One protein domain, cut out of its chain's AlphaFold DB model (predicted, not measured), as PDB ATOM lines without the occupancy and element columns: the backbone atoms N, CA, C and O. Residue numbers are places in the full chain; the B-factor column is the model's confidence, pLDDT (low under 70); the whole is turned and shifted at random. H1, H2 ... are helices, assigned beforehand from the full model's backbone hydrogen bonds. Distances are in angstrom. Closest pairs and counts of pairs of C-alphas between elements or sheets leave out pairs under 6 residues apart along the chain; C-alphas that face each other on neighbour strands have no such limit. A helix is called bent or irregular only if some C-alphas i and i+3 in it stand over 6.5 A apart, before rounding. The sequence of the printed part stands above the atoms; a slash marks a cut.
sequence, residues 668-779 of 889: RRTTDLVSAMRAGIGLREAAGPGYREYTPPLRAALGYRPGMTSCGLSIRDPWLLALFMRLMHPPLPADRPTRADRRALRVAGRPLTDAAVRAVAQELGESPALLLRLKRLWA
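What this domain is: This is residues 668 to 779 of the 889 residues of an uncharacterized protein of Oryzihumus leptocrescens (UniProt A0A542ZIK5). Five helices form a broken row of crossed pieces: H1 and the sharply kinked H2 make one end, H3 stands in the middle, and H4 and H5 make a corner at the other end. Between H3 and H4 the backbone swings out in a wide loop round residue 740 and comes back before it reaches H4. The printed part has 112 residues, with five named helices in the order H1, H2, H3, H4, H5 and no named strand; its class is all helix. It is compact, with a radius of gyration of the C-alphas of 14.1 A, and its C-alphas span 37 by 35 by 26 A.

Where its parts are: H1 runs from residue 668, C-alpha at (168.892, 169.446, 168.888), to 678, and is 15.2 A long. H2, residues 683 to 701, is the longest helix by residues but measures 13.6 A from first to last C-alpha. It has a kink of 129 degrees near residue 692 and is irregular: C-alphas 686 and 689 are 9.7 A apart. H3, residues 718 to 728, is 15.1 A long and begins at C-alpha 718, (157.323, 188.189, 166.698). H4, residues 754 to 764, is 15.3 A long. H5, residues 768 to 777, is 14.2 A long and ends at C-alpha 777, (142.503, 181.087, 160.888).

How they stand to each other: H1 touches H2, about perpendicular at 76 degrees on the rough line of H2; their closest C-alphas, of Thr 670 and Leu 698, are 6.0 A apart. H1 also touches H3, with the closest C-alphas, of Arg 678 and Ala 722, at 4.8 A; the tilt of 72 degrees is only just about perpendicular. H2 and H3 are apart. H3 and H4 are close but not clearly touching: their closest C-alphas, of Leu 727 and Val 757, are 7.0 A apart, and they run opposite ways at a shallow tilt of 31 degrees. H3 and H5 only just touch, with 3 pairs of C-alphas within 8 A; Leu 727 and Lys 775 have the closest C-alphas, 6.6 A apart, and the lines are about perpendicular at 86 degrees. H4 touches H5 at a steep tilt of 61 degrees, opposite ways, with the closest C-alphas, of Arg 758 and Pro 768, 5.0 A apart. H1 and H2 are each apart from H4 and H5. In H1, H3, H4 and H5 every O i to N i+4 pair is within hydrogen-bond range; in H2 it is 7 of 15, beside 8 of 16 O i to N i+3 pairs.

The domain as a whole: The two C-alphas farthest apart, of Pro 689 and Ala 755, are 39.5 A apart. The printed part has no cut. The links from H2 to H3, 16 residues, and from H3 to H4, 25 residues, are long; those from H1 to H2 and from H4 to H5 are tight. The mean pLDDT of the printed part is 76.3; it is under 70 at 25 residues: 668, 689 to 693, 705 to 709, 711 and 733 to 745.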
ATOM      1  N   ARG A 668     168.621 168.347 167.946       64.44
ATOM      2  CA  ARG A 668     168.892 169.446 168.888       64.44
ATOM      3  C   ARG A 668     168.682 170.813 168.240       64.44
ATOM      4  O   ARG A 668     168.000 171.654 168.808       64.44
ATOM      5  N   ARG A 669     169.176 171.006 167.012       72.69
ATOM      6  CA  ARG A 669     168.973 172.251 166.259       72.69
ATOM      7  C   ARG A 669     167.500 172.483 165.934       72.69
ATOM      8  O   ARG A 669     167.059 173.623 165.959       72.69
ATOM      9  N   THR A 670     166.737 171.433 165.639       76.44
ATOM     10  CA  THR A 670     165.287 171.542 165.416       76.44
ATOM     11  C   THR A 670     164.576 171.965 166.700       76.44
ATOM     12  O   THR A 670     163.747 172.868 166.651       76.44
ATOM     13  N   THR A 671     164.948 171.399 167.850       79.25
ATOM     14  CA  THR A 671     164.442 171.821 169.165       79.25
ATOM     15  C   THR A 671     164.792 173.280 169.465       79.25
ATOM     16  O   THR A 671     163.904 174.043 169.835       79.25
ATOM     17  N   ASP A 672     166.040 173.699 169.230       79.38
ATOM     18  CA  ASP A 672     166.481 175.088 169.425       79.38
ATOM     19  C   ASP A 672     165.686 176.062 168.542       79.38
ATOM     20  O   ASP A 672     165.265 177.123 168.998       79.38
ATOM     21  N   LEU A 673     165.437 175.693 167.280       84.12
ATOM     22  CA  LEU A 673     164.641 176.495 166.351       84.12
ATOM     23  C   LEU A 673     163.171 176.582 166.785       84.12
ATOM     24  O   LEU A 673     162.580 177.652 166.682       84.12
ATOM     25  N   VAL A 674     162.585 175.501 167.311       87.06
ATOM     26  CA  VAL A 674     161.226 175.543 167.878       87.06
ATOM     27  C   VAL A 674     161.167 176.438 169.116       87.06
ATOM     28  O   VAL A 674     160.219 177.208 169.259       87.06
ATOM     29  N   SER A 675     162.175 176.385 169.987       85.56
ATOM     30  CA  SER A 675     162.282 177.282 171.142       85.56
ATOM     31  C   SER A 675     162.426 178.747 170.718       85.56
ATOM     32  O   SER A 675     161.735 179.603 171.260       85.56
ATOM     33  N   ALA A 676     163.243 179.036 169.701       85.88
ATOM     34  CA  ALA A 676     163.381 180.380 169.140       85.88
ATOM     35  C   ALA A 676     162.053 180.897 168.563       85.88
ATOM     36  O   ALA A 676     161.653 182.023 168.845       85.88
ATOM     37  N   MET A 677     161.314 180.050 167.838       89.44
ATOM     38  CA  MET A 677     159.983 180.397 167.336       89.44
ATOM     39  C   MET A 677     158.975 180.641 168.466       89.44
ATOM     40  O   MET A 677     158.152 181.544 168.361       89.44
ATOM     41  N   ARG A 678     159.033 179.885 169.573       89.00
ATOM     42  CA  ARG A 678     158.201 180.155 170.764       89.00
ATOM     43  C   ARG A 678     158.504 181.514 171.392       89.00
ATOM     44  O   ARG A 678     157.593 182.134 171.926       89.00
ATOM     45  N   ALA A 679     159.746 181.979 171.287       86.88
ATOM     46  CA  ALA A 679     160.164 183.314 171.709       86.88
ATOM     47  C   ALA A 679     159.855 184.419 170.674       86.88
ATOM     48  O   ALA A 679     160.262 185.558 170.868       86.88
ATOM     49  N   GLY A 680     159.168 184.099 169.568       85.50
ATOM     50  CA  GLY A 680     158.831 185.063 168.518       85.50
ATOM     51  C   GLY A 680     159.936 185.309 167.485       85.50
ATOM     52  O   GLY A 680     159.786 186.165 166.621       85.50
ATOM     53  N   ILE A 681     161.038 184.555 167.508       88.12
ATOM     54  CA  ILE A 681     162.122 184.709 166.526       88.12
ATOM     55  C   ILE A 681     161.789 183.896 165.270       88.12
ATOM     56  O   ILE A 681     161.649 182.669 165.317       88.12
ATOM     57  N   GLY A 682     161.688 184.570 164.123       83.31
ATOM     58  CA  GLY A 682     161.330 183.938 162.853       83.31
ATOM     59  C   GLY A 682     162.346 182.886 162.391       83.31
ATOM     60  O   GLY A 682     163.551 183.014 162.604       83.31
ATOM     61  N   LEU A 683     161.891 181.853 161.669       81.50
ATOM     62  CA  LEU A 683     162.760 180.755 161.210       81.50
ATOM     63  C   LEU A 683     163.968 181.245 160.393       81.50
ATOM     64  O   LEU A 683     165.082 180.747 160.551       81.50
ATOM     65  N   ARG A 684     163.758 182.215 159.499       79.44
ATOM     66  CA  ARG A 684     164.834 182.757 158.657       79.44
ATOM     67  C   ARG A 684     165.896 183.483 159.487       79.44
ATOM     68  O   ARG A 684     167.072 183.415 159.144       79.44
ATOM     69  N   GLU A 685     165.476 184.145 160.557       81.06
ATOM     70  CA  GLU A 685     166.352 184.845 161.492       81.06
ATOM     71  C   GLU A 685     167.117 183.847 162.372       81.06
ATOM     72  O   GLU A 685     168.343 183.892 162.433       81.06
ATOM     73  N   ALA A 686     166.425 182.853 162.935       78.94
ATOM     74  CA  ALA A 686     167.027 181.846 163.809       78.94
ATOM     75  C   ALA A 686     167.964 180.855 163.077       78.94
ATOM     76  O   ALA A 686     168.973 180.404 163.630       78.94
ATOM     77  N   ALA A 687     167.650 180.486 161.828       73.88
ATOM     78  CA  ALA A 687     168.410 179.499 161.050       73.88
ATOM     79  C   ALA A 687     169.362 180.107 159.998       73.88
ATOM     80  O   ALA A 687     170.220 179.392 159.471       73.88
ATOM     81  N   GLY A 688     169.241 181.400 159.686       74.69
ATOM     82  CA  GLY A 688     170.098 182.088 158.722       74.69
ATOM     83  C   GLY A 688     169.952 181.581 157.271       74.69
ATOM     84  O   GLY A 688     168.904 181.057 156.886       74.69
ATOM     85  N   PRO A 689     170.997 181.712 156.425       54.00
ATOM     86  CA  PRO A 689     170.937 181.384 154.992       54.00
ATOM     87  C   PRO A 689     170.562 179.925 154.672       54.00
ATOM     88  O   PRO A 689     170.069 179.650 153.580       54.00
ATOM     89  N   GLY A 690     170.763 179.003 155.619       59.59
ATOM     90  CA  GLY A 690     170.470 177.571 155.487       59.59
ATOM     91  C   GLY A 690     169.060 177.150 155.920       59.59
ATOM     92  O   GLY A 690     168.773 175.959 155.964       59.59
ATOM     93  N   TYR A 691     168.153 178.082 156.241       68.25
ATOM     94  CA  TYR A 691     166.840 177.763 156.837       68.25
ATOM     95  C   TYR A 691     165.979 176.756 156.041       68.25
ATOM     96  O   TYR A 691     165.159 176.038 156.619       68.25
ATOM     97  N   ARG A 692     166.163 176.669 154.715       68.44
ATOM     98  CA  ARG A 692     165.428 175.727 153.850       68.44
ATOM     99  C   ARG A 692     165.737 174.266 154.178       68.44
ATOM    100  O   ARG A 692     164.840 173.434 154.084       68.44
ATOM    101  N   GLU A 693     166.959 173.974 154.616       62.69
ATOM    102  CA  GLU A 693     167.393 172.627 155.015       62.69
ATOM    103  C   GLU A 693     166.646 172.145 156.268       62.69
ATOM    104  O   GLU A 693     166.359 170.959 156.411       62.69
ATOM    105  N   TYR A 694     166.243 173.079 157.134       73.62
ATOM    106  CA  TYR A 694     165.533 172.795 158.382       73.62
ATOM    107  C   TYR A 694     164.007 172.812 158.242       73.62
ATOM    108  O   TYR A 694     163.296 172.441 159.172       73.62
ATOM    109  N   THR A 695     163.474 173.186 157.075       76.25
ATOM    110  CA  THR A 695     162.021 173.251 156.858       76.25
ATOM    111  C   THR A 695     161.349 171.868 156.946       76.25
ATOM    112  O   THR A 695     160.344 171.755 157.652       76.25
ATOM    113  N   PRO A 696     161.858 170.797 156.298       73.56
ATOM    114  CA  PRO A 696     161.286 169.455 156.450       73.56
ATOM    115  C   PRO A 696     161.311 168.897 157.888       73.56
ATOM    116  O   PRO A 696     160.250 168.469 158.347       73.56
ATOM    117  N   PRO A 697     162.437 168.923 158.639       71.88
ATOM    118  CA  PRO A 697     162.459 168.398 160.005       71.88
ATOM    119  C   PRO A 697     161.609 169.232 160.972       71.88
ATOM    120  O   PRO A 697     160.928 168.655 161.814       71.88
ATOM    121  N   LEU A 698     161.534 170.559 160.809       78.75
ATOM    122  CA  LEU A 698     160.627 171.394 161.607       78.75
ATOM    123  C   LEU A 698     159.155 171.059 161.369       78.75
ATOM    124  O   LEU A 698     158.367 171.037 162.311       78.75
ATOM    125  N   ARG A 699     158.766 170.757 160.123       79.69
ATOM    126  CA  ARG A 699     157.393 170.328 159.825       79.69
ATOM    127  C   ARG A 699     157.033 169.044 160.559       79.69
ATOM    128  O   ARG A 699     155.951 168.973 161.134       79.69
ATOM    129  N   ALA A 700     157.942 168.072 160.563       76.19
ATOM    130  CA  ALA A 700     157.766 166.833 161.310       76.19
ATOM    131  C   ALA A 700     157.691 167.098 162.823       76.19
ATOM    132  O   ALA A 700     156.789 166.595 163.490       76.19
ATOM    133  N   ALA A 701     158.565 167.965 163.343       78.81
ATOM    134  CA  ALA A 701     158.651 168.274 164.768       78.81
ATOM    135  C   ALA A 701     157.434 169.008 165.342       78.81
ATOM    136  O   ALA A 701     157.056 168.780 166.496       78.81
ATOM    137  N   LEU A 702     156.788 169.822 164.507       82.75
ATOM    138  CA  LEU A 702     155.521 170.500 164.780       82.75
ATOM    139  C   LEU A 702     154.288 169.655 164.393       82.75
ATOM    140  O   LEU A 702     153.153 170.084 164.569       82.75
ATOM    141  N   GLY A 703     154.476 168.445 163.860       77.44
ATOM    142  CA  GLY A 703     153.381 167.526 163.535       77.44
ATOM    143  C   GLY A 703     152.544 167.902 162.303       77.44
ATOM    144  O   GLY A 703     151.391 167.476 162.203       77.44
ATOM    145  N   TYR A 704     153.088 168.675 161.356       75.62
ATOM    146  CA  TYR A 704     152.413 168.953 160.082       75.62
ATOM    147  C   TYR A 704     152.343 167.698 159.206       75.62
ATOM    148  O   TYR A 704     153.345 167.013 158.999       75.62
ATOM    149  N   ARG A 705     151.173 167.434 158.610       68.88
ATOM    150  CA  ARG A 705     151.016 166.354 157.624       68.88
ATOM    151  C   ARG A 705     151.520 166.792 156.239       68.88
ATOM    152  O   ARG A 705     151.397 167.973 155.892       68.88
ATOM    153  N   PRO A 706     152.040 165.865 155.411       63.06
ATOM    154  CA  PRO A 706     152.327 166.143 154.005       63.06
ATOM    155  C   PRO A 706     151.096 166.737 153.300       63.06
ATOM    156  O   PRO A 706     149.988 166.234 153.459       63.06
ATOM    157  N   GLY A 707     151.273 167.829 152.549       58.72
ATOM    158  CA  GLY A 707     150.175 168.502 151.837       58.72
ATOM    159  C   GLY A 707     149.441 169.612 152.612       58.72
ATOM    160  O   GLY A 707     148.576 170.271 152.029       58.72
ATOM    161  N   MET A 708     149.801 169.872 153.875       65.69
ATOM    162  CA  MET A 708     149.261 170.991 154.668       65.69
ATOM    163  C   MET A 708     150.124 172.257 154.572       65.69
ATOM    164  O   MET A 708     151.350 172.192 154.435       65.69
ATOM    165  N   THR A 709     149.496 173.432 154.674       63.69
ATOM    166  CA  THR A 709     150.221 174.703 154.810       63.69
ATOM    167  C   THR A 709     150.919 174.793 156.166       63.69
ATOM    168  O   THR A 709     150.316 174.518 157.197       63.69
ATOM    169  N   SER A 710     152.177 175.239 156.171       70.81
ATOM    170  CA  SER A 710     152.972 175.481 157.386       70.81
ATOM    171  C   SER A 710     153.013 176.977 157.704       70.81
ATOM    172  O   SER A 710     154.076 177.589 157.677       70.81
ATOM    173  N   CYS A 711     151.836 177.560 157.953       67.81
ATOM    174  CA  CYS A 711     151.644 178.999 158.186       67.81
ATOM    175  C   CYS A 711     152.607 179.562 159.244       67.81
ATOM    176  O   CYS A 711     153.219 180.598 159.009       67.81
ATOM    177  N   GLY A 712     152.850 178.817 160.329       71.81
ATOM    178  CA  GLY A 712     153.804 179.190 161.379       71.81
ATOM    179  C   GLY A 712     155.245 179.412 160.918       71.81
ATOM    180  O   GLY A 712     155.955 180.212 161.509       71.81
ATOM    181  N   LEU A 713     155.695 178.743 159.848       77.75
ATOM    182  CA  LEU A 713     157.063 178.908 159.327       77.75
ATOM    183  C   LEU A 713     157.229 180.194 158.500       77.75
ATOM    184  O   LEU A 713     158.352 180.540 158.130       77.75
ATOM    185  N   SER A 714     156.122 180.865 158.175       72.19
ATOM    186  CA  SER A 714     156.085 182.110 157.405       72.19
ATOM    187  C   SER A 714     155.708 183.345 158.227       72.19
ATOM    188  O   SER A 714     155.799 184.432 157.662       72.19
ATOM    189  N   ILE A 715     155.337 183.195 159.509       77.38
ATOM    190  CA  ILE A 715     154.999 184.329 160.385       77.38
ATOM    191  C   ILE A 715     156.236 185.173 160.654       77.38
ATOM    192  O   ILE A 715     157.262 184.652 161.098       77.38
ATOM    193  N   ARG A 716     156.142 186.466 160.338       73.31
ATOM    194  CA  ARG A 716     157.234 187.432 160.515       73.31
ATOM    195  C   ARG A 716     157.102 188.263 161.779       73.31
ATOM    196  O   ARG A 716     158.121 188.654 162.331       73.31
ATOM    197  N   ASP A 717     155.875 188.545 162.202       78.88
ATOM    198  CA  ASP A 717     155.631 189.317 163.412       78.88
ATOM    199  C   ASP A 717     155.975 188.484 164.664       78.88
ATOM    200  O   ASP A 717     155.419 187.390 164.830       78.88
ATOM    201  N   PRO A 718     156.873 188.965 165.547       84.38
ATOM    202  CA  PRO A 718     157.323 188.189 166.698       84.38
ATOM    203  C   PRO A 718     156.217 187.838 167.691       84.38
ATOM    204  O   PRO A 718     156.187 186.727 168.223       84.38
ATOM    205  N   TRP A 719     155.290 188.768 167.923       84.69
ATOM    206  CA  TRP A 719     154.205 188.584 168.878       84.69
ATOM    207  C   TRP A 719     153.191 187.562 168.353       84.69
ATOM    208  O   TRP A 719     152.852 186.604 169.052       84.69
ATOM    209  N   LEU A 720     152.795 187.681 167.082       82.81
ATOM    210  CA  LEU A 720     151.915 186.709 166.430       82.81
ATOM    211  C   LEU A 720     152.560 185.331 166.300       82.81
ATOM    212  O   LEU A 720     151.863 184.326 166.427       82.81
ATOM    213  N   LEU A 721     153.873 185.254 166.059       87.12
ATOM    214  CA  LEU A 721     154.588 183.981 165.995       87.12
ATOM    215  C   LEU A 721     154.613 183.295 167.367       87.12
ATOM    216  O   LEU A 721     154.299 182.107 167.457       87.12
ATOM    217  N   ALA A 722     154.916 184.032 168.437       88.06
ATOM    218  CA  ALA A 722     154.871 183.503 169.797       88.06
ATOM    219  C   ALA A 722     153.452 183.025 170.164       88.06
ATOM    220  O   ALA A 722     153.277 181.902 170.651       88.06
ATOM    221  N   LEU A 723     152.428 183.822 169.844       87.56
ATOM    222  CA  LEU A 723     151.021 183.481 170.067       87.56
ATOM    223  C   LEU A 723     150.591 182.251 169.250       87.56
ATOM    224  O   LEU A 723     149.974 181.331 169.788       87.56
ATOM    225  N   PHE A 724     150.979 182.172 167.976       87.50
ATOM    226  CA  PHE A 724     150.753 181.004 167.124       87.50
ATOM    227  C   PHE A 724     151.380 179.746 167.726       87.50
ATOM    228  O   PHE A 724     150.721 178.710 167.829       87.50
ATOM    229  N   MET A 725     152.643 179.824 168.153       89.50
ATOM    230  CA  MET A 725     153.341 178.694 168.763       89.50
ATOM    231  C   MET A 725     152.671 178.262 170.069       89.50
ATOM    232  O   MET A 725     152.557 177.065 170.323       89.50
ATOM    233  N   ARG A 726     152.162 179.211 170.857       89.12
ATOM    234  CA  ARG A 726     151.443 178.950 172.105       89.12
ATOM    235  C   ARG A 726     150.093 178.258 171.884       89.12
ATOM    236  O   ARG A 726     149.783 177.304 172.592       89.12
ATOM    237  N   LEU A 727     149.308 178.702 170.897       87.50
ATOM    238  CA  LEU A 727     147.966 178.164 170.632       87.50
ATOM    239  C   LEU A 727     147.985 176.877 169.796       87.50
ATOM    240  O   LEU A 727     147.222 175.948 170.070       87.50
ATOM    241  N   MET A 728     148.834 176.813 168.768       86.00
ATOM    242  CA  MET A 728     148.826 175.732 167.775       86.00
ATOM    243  C   MET A 728     149.848 174.634 168.067       86.00
ATOM    244  O   MET A 728     149.608 173.483 167.705       86.00
ATOM    245  N   HIS A 729     150.959 174.971 168.729       87.81
ATOM    246  CA  HIS A 729     152.096 174.069 168.967       87.81
ATOM    247  C   HIS A 729     152.613 174.133 170.420       87.81
ATOM    248  O   HIS A 729     153.826 174.304 170.636       87.81
ATOM    249  N   PRO A 730     151.722 173.991 171.428       86.56
ATOM    250  CA  PRO A 730     152.103 174.105 172.834       86.56
ATOM    251  C   PRO A 730     153.188 173.077 173.198       86.56
ATOM    252  O   PRO A 730     153.317 172.048 172.525       86.56
ATOM    253  N   PRO A 731     154.007 173.323 174.234       83.19
ATOM    254  CA  PRO A 731     154.984 172.341 174.698       83.19
ATOM    255  C   PRO A 731     154.313 171.014 175.070       83.19
ATOM    256  O   PRO A 731     153.168 170.977 175.520       83.19
ATOM    257  N   LEU A 732     155.023 169.905 174.847       77.44
ATOM    258  CA  LEU A 732     154.574 168.604 175.335       77.44
ATOM    259  C   LEU A 732     154.656 168.585 176.874       77.44
ATOM    260  O   LEU A 732     155.658 169.060 177.411       77.44
ATOM    261  N   PRO A 733     153.649 168.044 177.583       66.38
ATOM    262  CA  PRO A 733     153.732 167.843 179.028       66.38
ATOM    263  C   PRO A 733     154.913 166.930 179.376       66.38
ATOM    264  O   PRO A 733     155.111 165.919 178.698       66.38
ATOM    265  N   ALA A 734     155.660 167.266 180.433       57.03
ATOM    266  CA  ALA A 734     156.852 166.530 180.869       57.03
ATOM    267  C   ALA A 734     156.573 165.041 181.179       57.03
ATOM    268  O   ALA A 734     157.442 164.197 180.971       57.03
ATOM    269  N   ASP A 735     155.336 164.709 181.567       46.44
ATOM    270  CA  ASP A 735     154.964 163.393 182.111       46.44
ATOM    271  C   ASP A 735     154.408 162.399 181.083       46.44
ATOM    272  O   ASP A 735     153.976 161.299 181.434       46.44
ATOM    273  N   ARG A 736     154.394 162.744 179.789       47.12
ATOM    274  CA  ARG A 736     154.036 161.782 178.737       47.12
ATOM    275  C   ARG A 736     155.296 161.238 178.071       47.12
ATOM    276  O   ARG A 736     155.774 161.859 177.121       47.12
ATOM    277  N   PRO A 737     155.784 160.038 178.448       43.78
ATOM    278  CA  PRO A 737     156.665 159.311 177.552       43.78
ATOM    279  C   PRO A 737     155.885 159.094 176.255       43.78
ATOM    280  O   PRO A 737     154.784 158.538 176.265       43.78
ATOM    281  N   THR A 738     156.416 159.569 175.130       45.38
ATOM    282  CA  THR A 738     155.893 159.332 173.777       45.38
ATOM    283  C   THR A 738     155.968 157.837 173.459       45.38
ATOM    284  O   THR A 738     156.818 157.371 172.705       45.38
ATOM    285  N   ARG A 739     155.076 157.049 174.066       40.25
ATOM    286  CA  ARG A 739     155.031 155.587 173.960       40.25
ATOM    287  C   ARG A 739     154.418 155.093 172.645       40.25
ATOM    288  O   ARG A 739     154.372 153.890 172.443       40.25
ATOM    289  N   ALA A 740     154.010 155.980 171.731       36.84
ATOM    290  CA  ALA A 740     153.322 155.589 170.495       36.84
ATOM    291  C   ALA A 740     153.906 156.140 169.178       36.84
ATOM    292  O   ALA A 740     153.401 155.780 168.128       36.84
ATOM    293  N   ASP A 741     154.981 156.937 169.182       40.78
ATOM    294  CA  ASP A 741     155.625 157.379 167.932       40.78
ATOM    295  C   ASP A 741     157.136 157.569 168.134       40.78
ATOM    296  O   ASP A 741     157.678 158.668 168.079       40.78
ATOM    297  N   ARG A 742     157.865 156.468 168.349       43.88
ATOM    298  CA  ARG A 742     159.346 156.450 168.379       43.88
ATOM    299  C   ARG A 742     160.003 156.784 167.017       43.88
ATOM    300  O   ARG A 742     161.196 156.560 166.852       43.88
ATOM    301  N   ARG A 743     159.238 157.251 166.022       47.66
ATOM    302  CA  ARG A 743     159.630 157.311 164.598       47.66
ATOM    303  C   ARG A 743     159.852 158.729 164.041       47.66
ATOM    304  O   ARG A 743     160.345 158.846 162.925       47.66
ATOM    305  N   ALA A 744     159.548 159.794 164.790       53.28
ATOM    306  CA  ALA A 744     159.887 161.179 164.434       53.28
ATOM    307  C   ALA A 744     160.040 162.043 165.699       53.28
ATOM    308  O   ALA A 744     159.220 161.933 166.610       53.28
ATOM    309  N   LEU A 745     161.060 162.911 165.761       62.34
ATOM    310  CA  LEU A 745     161.219 163.891 166.843       62.34
ATOM    311  C   LEU A 745     159.979 164.791 166.870       62.34
ATOM    312  O   LEU A 745     159.849 165.642 166.001       62.34
ATOM    313  N   ARG A 746     159.080 164.621 167.844       72.31
ATOM    314  CA  ARG A 746     157.927 165.502 168.069       72.31
ATOM    315  C   ARG A 746     158.179 166.327 169.325       72.31
ATOM    316  O   ARG A 746     158.328 165.762 170.400       72.31
ATOM    317  N   VAL A 747     158.206 167.651 169.187       74.06
ATOM    318  CA  VAL A 747     158.519 168.593 170.289       74.06
ATOM    319  C   VAL A 747     157.344 169.505 170.657       74.06
ATOM    320  O   VAL A 747     157.408 170.275 171.620       74.06
ATOM    321  N   ALA A 748     156.262 169.431 169.881       79.12
ATOM    322  CA  ALA A 748     155.029 170.171 170.099       79.12
ATOM    323  C   ALA A 748     153.827 169.235 170.296       79.12
ATOM    324  O   ALA A 748     153.688 168.184 169.650       79.12
ATOM    325  N   GLY A 749     152.952 169.646 171.212       77.69
ATOM    326  CA  GLY A 749     151.659 169.047 171.490       77.69
ATOM    327  C   GLY A 749     150.644 169.285 170.372       77.69
ATOM    328  O   GLY A 749     150.969 169.726 169.273       77.69
ATOM    329  N   ARG A 750     149.389 168.920 170.636       81.88
ATOM    330  CA  ARG A 750     148.269 169.258 169.746       81.88
ATOM    331  C   ARG A 750     147.842 170.713 169.999       81.88
ATOM    332  O   ARG A 750     148.062 171.182 171.114       81.88
ATOM    333  N   PRO A 751     147.202 171.390 169.025       86.25
ATOM    334  CA  PRO A 751     146.594 172.697 169.258       86.25
ATOM    335  C   PRO A 751     145.719 172.697 170.516       86.25
ATOM    336  O   PRO A 751     145.024 171.710 170.781       86.25
ATOM    337  N   LEU A 752     145.750 173.792 171.278       87.94
ATOM    338  CA  LEU A 752     144.988 173.935 172.519       87.94
ATOM    339  C   LEU A 752     143.487 173.742 172.279       87.94
ATOM    340  O   LEU A 752     142.957 174.123 171.233       87.94
ATOM    341  N   THR A 753     142.776 173.167 173.249       88.50
ATOM    342  CA  THR A 753     141.306 173.078 173.214       88.50
ATOM    343  C   THR A 753     140.684 174.468 173.341       88.50
ATOM    344  O   THR A 753     141.315 175.386 173.855       88.50
ATOM    345  N   ASP A 754     139.441 174.648 172.890       89.00
ATOM    346  CA  ASP A 754     138.769 175.955 172.977       89.00
ATOM    347  C   ASP A 754     138.651 176.451 174.431       89.00
ATOM    348  O   ASP A 754     138.788 177.644 174.683       89.00
ATOM    349  N   ALA A 755     138.491 175.539 175.399       87.00
ATOM    350  CA  ALA A 755     138.532 175.863 176.827       87.00
ATOM    351  C   ALA A 755     139.916 176.373 177.277       87.00
ATOM    352  O   ALA A 755     140.005 177.392 177.955       87.00
ATOM    353  N   ALA A 756     141.004 175.722 176.847       88.19
ATOM    354  CA  ALA A 756     142.366 176.155 177.174       88.19
ATOM    355  C   ALA A 756     142.739 177.491 176.505       88.19
ATOM    356  O   ALA A 756     143.472 178.286 177.086       88.19
ATOM    357  N   VAL A 757     142.203 177.777 175.314       89.50
ATOM    358  CA  VAL A 757     142.367 179.086 174.662       89.50
ATOM    359  C   VAL A 757     141.738 180.201 175.497       89.50
ATOM    360  O   VAL A 757     142.338 181.262 175.613       89.50
ATOM    361  N   ARG A 758     140.568 179.971 176.113       89.81
ATOM    362  CA  ARG A 758     139.930 180.965 176.999       89.81
ATOM    363  C   ARG A 758     140.793 181.276 178.225       89.81
ATOM    364  O   ARG A 758     140.907 182.439 178.586       89.81
ATOM    365  N   ALA A 759     141.442 180.264 178.804       86.94
ATOM    366  CA  ALA A 759     142.381 180.462 179.910       86.94
ATOM    367  C   ALA A 759     143.614 181.285 179.484       86.94
ATOM    368  O   ALA A 759     144.000 182.219 180.178       86.94
ATOM    369  N   VAL A 760     144.188 180.999 178.308       87.56
ATOM    370  CA  VAL A 760     145.304 181.793 177.752       87.56
ATOM    371  C   VAL A 760     144.874 183.226 177.428       87.56
ATOM    372  O   VAL A 760     145.651 184.150 177.636       87.56
ATOM    373  N   ALA A 761     143.647 183.426 176.942       88.12
ATOM    374  CA  ALA A 761     143.106 184.756 176.675       88.12
ATOM    375  C   ALA A 761     143.051 185.601 177.952       88.12
ATOM    376  O   ALA A 761     143.526 186.731 177.957       88.12
ATOM    377  N   GLN A 762     142.569 185.016 179.052       86.31
ATOM    378  CA  GLN A 762     142.541 185.676 180.355       86.31
ATOM    379  C   GLN A 762     143.946 186.034 180.860       86.31
ATOM    380  O   GLN A 762     144.141 187.135 181.362       86.31
ATOM    381  N   GLU A 763     144.927 185.140 180.701       87.56
ATOM    382  CA  GLU A 763     146.320 185.404 181.091       87.56
ATOM    383  C   GLU A 763     146.943 186.566 180.305       87.56
ATOM    384  O   GLU A 763     147.694 187.361 180.861       87.56
ATOM    385  N   LEU A 764     146.633 186.667 179.011       84.81
ATOM    386  CA  LEU A 764     147.177 187.700 178.132       84.81
ATOM    387  C   LEU A 764     146.411 189.030 178.202       84.81
ATOM    388  O   LEU A 764     146.841 189.991 177.573       84.81
ATOM    389  N   GLY A 765     145.289 189.093 178.928       84.19
ATOM    390  CA  GLY A 765     144.385 190.247 178.891       84.19
ATOM    391  C   GLY A 765     143.678 190.420 177.539       84.19
ATOM    392  O   GLY A 765     143.245 191.517 177.206       84.19
ATOM    393  N   GLU A 766     143.567 189.344 176.755       85.00
ATOM    394  CA  GLU A 766     143.041 189.342 175.389       85.00
ATOM    395  C   GLU A 766     141.605 188.814 175.319       85.00
ATOM    396  O   GLU A 766     141.154 188.017 176.146       85.00
ATOM    397  N   SER A 767     140.875 189.194 174.265       86.38
ATOM    398  CA  SER A 767     139.524 188.675 174.033       86.38
ATOM    399  C   SER A 767     139.555 187.172 173.700       86.38
ATOM    400  O   SER A 767     140.194 186.761 172.722       86.38
ATOM    401  N   PRO A 768     138.803 186.314 174.421       88.31
ATOM    402  CA  PRO A 768     138.724 184.897 174.080       88.31
ATOM    403  C   PRO A 768     138.163 184.651 172.678       88.31
ATOM    404  O   PRO A 768     138.583 183.712 172.000       88.31
ATOM    405  N   ALA A 769     137.237 185.501 172.221       84.88
ATOM    406  CA  ALA A 769     136.688 185.428 170.870       84.88
ATOM    407  C   ALA A 769     137.773 185.688 169.813       84.88
ATOM    408  O   ALA A 769     137.826 184.981 168.804       84.88
ATOM    409  N   LEU A 770     138.681 186.629 170.086       85.12
ATOM    410  CA  LEU A 770     139.808 186.970 169.221       85.12
ATOM    411  C   LEU A 770     140.826 185.829 169.134       85.12
ATOM    412  O   LEU A 770     141.152 185.384 168.034       85.12
ATOM    413  N   LEU A 771     141.262 185.257 170.262       87.19
ATOM    414  CA  LEU A 771     142.206 184.130 170.228       87.19
ATOM    415  C   LEU A 771     141.610 182.872 169.579       87.19
ATOM    416  O   LEU A 771     142.296 182.169 168.831       87.19
ATOM    417  N   LEU A 772     140.322 182.591 169.810       86.50
ATOM    418  CA  LEU A 772     139.616 181.502 169.126       86.50
ATOM    419  C   LEU A 772     139.520 181.755 167.620       86.50
ATOM    420  O   LEU A 772     139.667 180.822 166.825       86.50
ATOM    421  N   ARG A 773     139.310 183.011 167.216       82.44
ATOM    422  CA  ARG A 773     139.311 183.414 165.811       82.44
ATOM    423  C   ARG A 773     140.681 183.191 165.174       82.44
ATOM    424  O   ARG A 773     140.747 182.508 164.154       82.44
ATOM    425  N   LEU A 774     141.757 183.661 165.801       80.69
ATOM    426  CA  LEU A 774     143.138 183.450 165.347       80.69
ATOM    427  C   LEU A 774     143.475 181.964 165.206       80.69
ATOM    428  O   LEU A 774     143.934 181.524 164.153       80.69
ATOM    429  N   LYS A 775     143.145 181.156 166.220       83.19
ATOM    430  CA  LYS A 775     143.323 179.699 166.181       83.19
ATOM    431  C   LYS A 775     142.612 179.059 164.982       83.19
ATOM    432  O   LYS A 775     143.177 178.178 164.337       83.19
ATOM    433  N   ARG A 776     141.380 179.482 164.667       78.69
ATOM    434  CA  ARG A 776     140.628 178.977 163.501       78.69
ATOM    435  C   ARG A 776     141.277 179.381 162.180       78.69
ATOM    436  O   ARG A 776     141.322 178.563 161.269       78.69
ATOM    437  N   LEU A 777     141.798 180.603 162.082       73.31
ATOM    438  CA  LEU A 777     142.503 181.087 160.888       73.31
ATOM    439  C   LEU A 777     143.836 180.366 160.663       73.31
ATOM    440  O   LEU A 777     144.236 180.127 159.526       73.31
ATOM    441  N   TRP A 778     144.501 179.972 161.745       75.94
ATOM    442  CA  TRP A 778     145.755 179.226 161.725       75.94
ATOM    443  C   TRP A 778     145.586 177.713 161.617       75.94
ATOM    444  O   TRP A 778     146.585 176.997 161.471       75.94
ATOM    445  N   ALA A 779     144.349 177.217 161.678       71.50
ATOM    446  CA  ALA A 779     144.066 175.811 161.482       71.50
ATOM    447  C   ALA A 779     144.625 175.366 160.117       71.50
ATOM    448  O   ALA A 779     144.464 176.059 159.111       71.50
TER     449      ALA A 779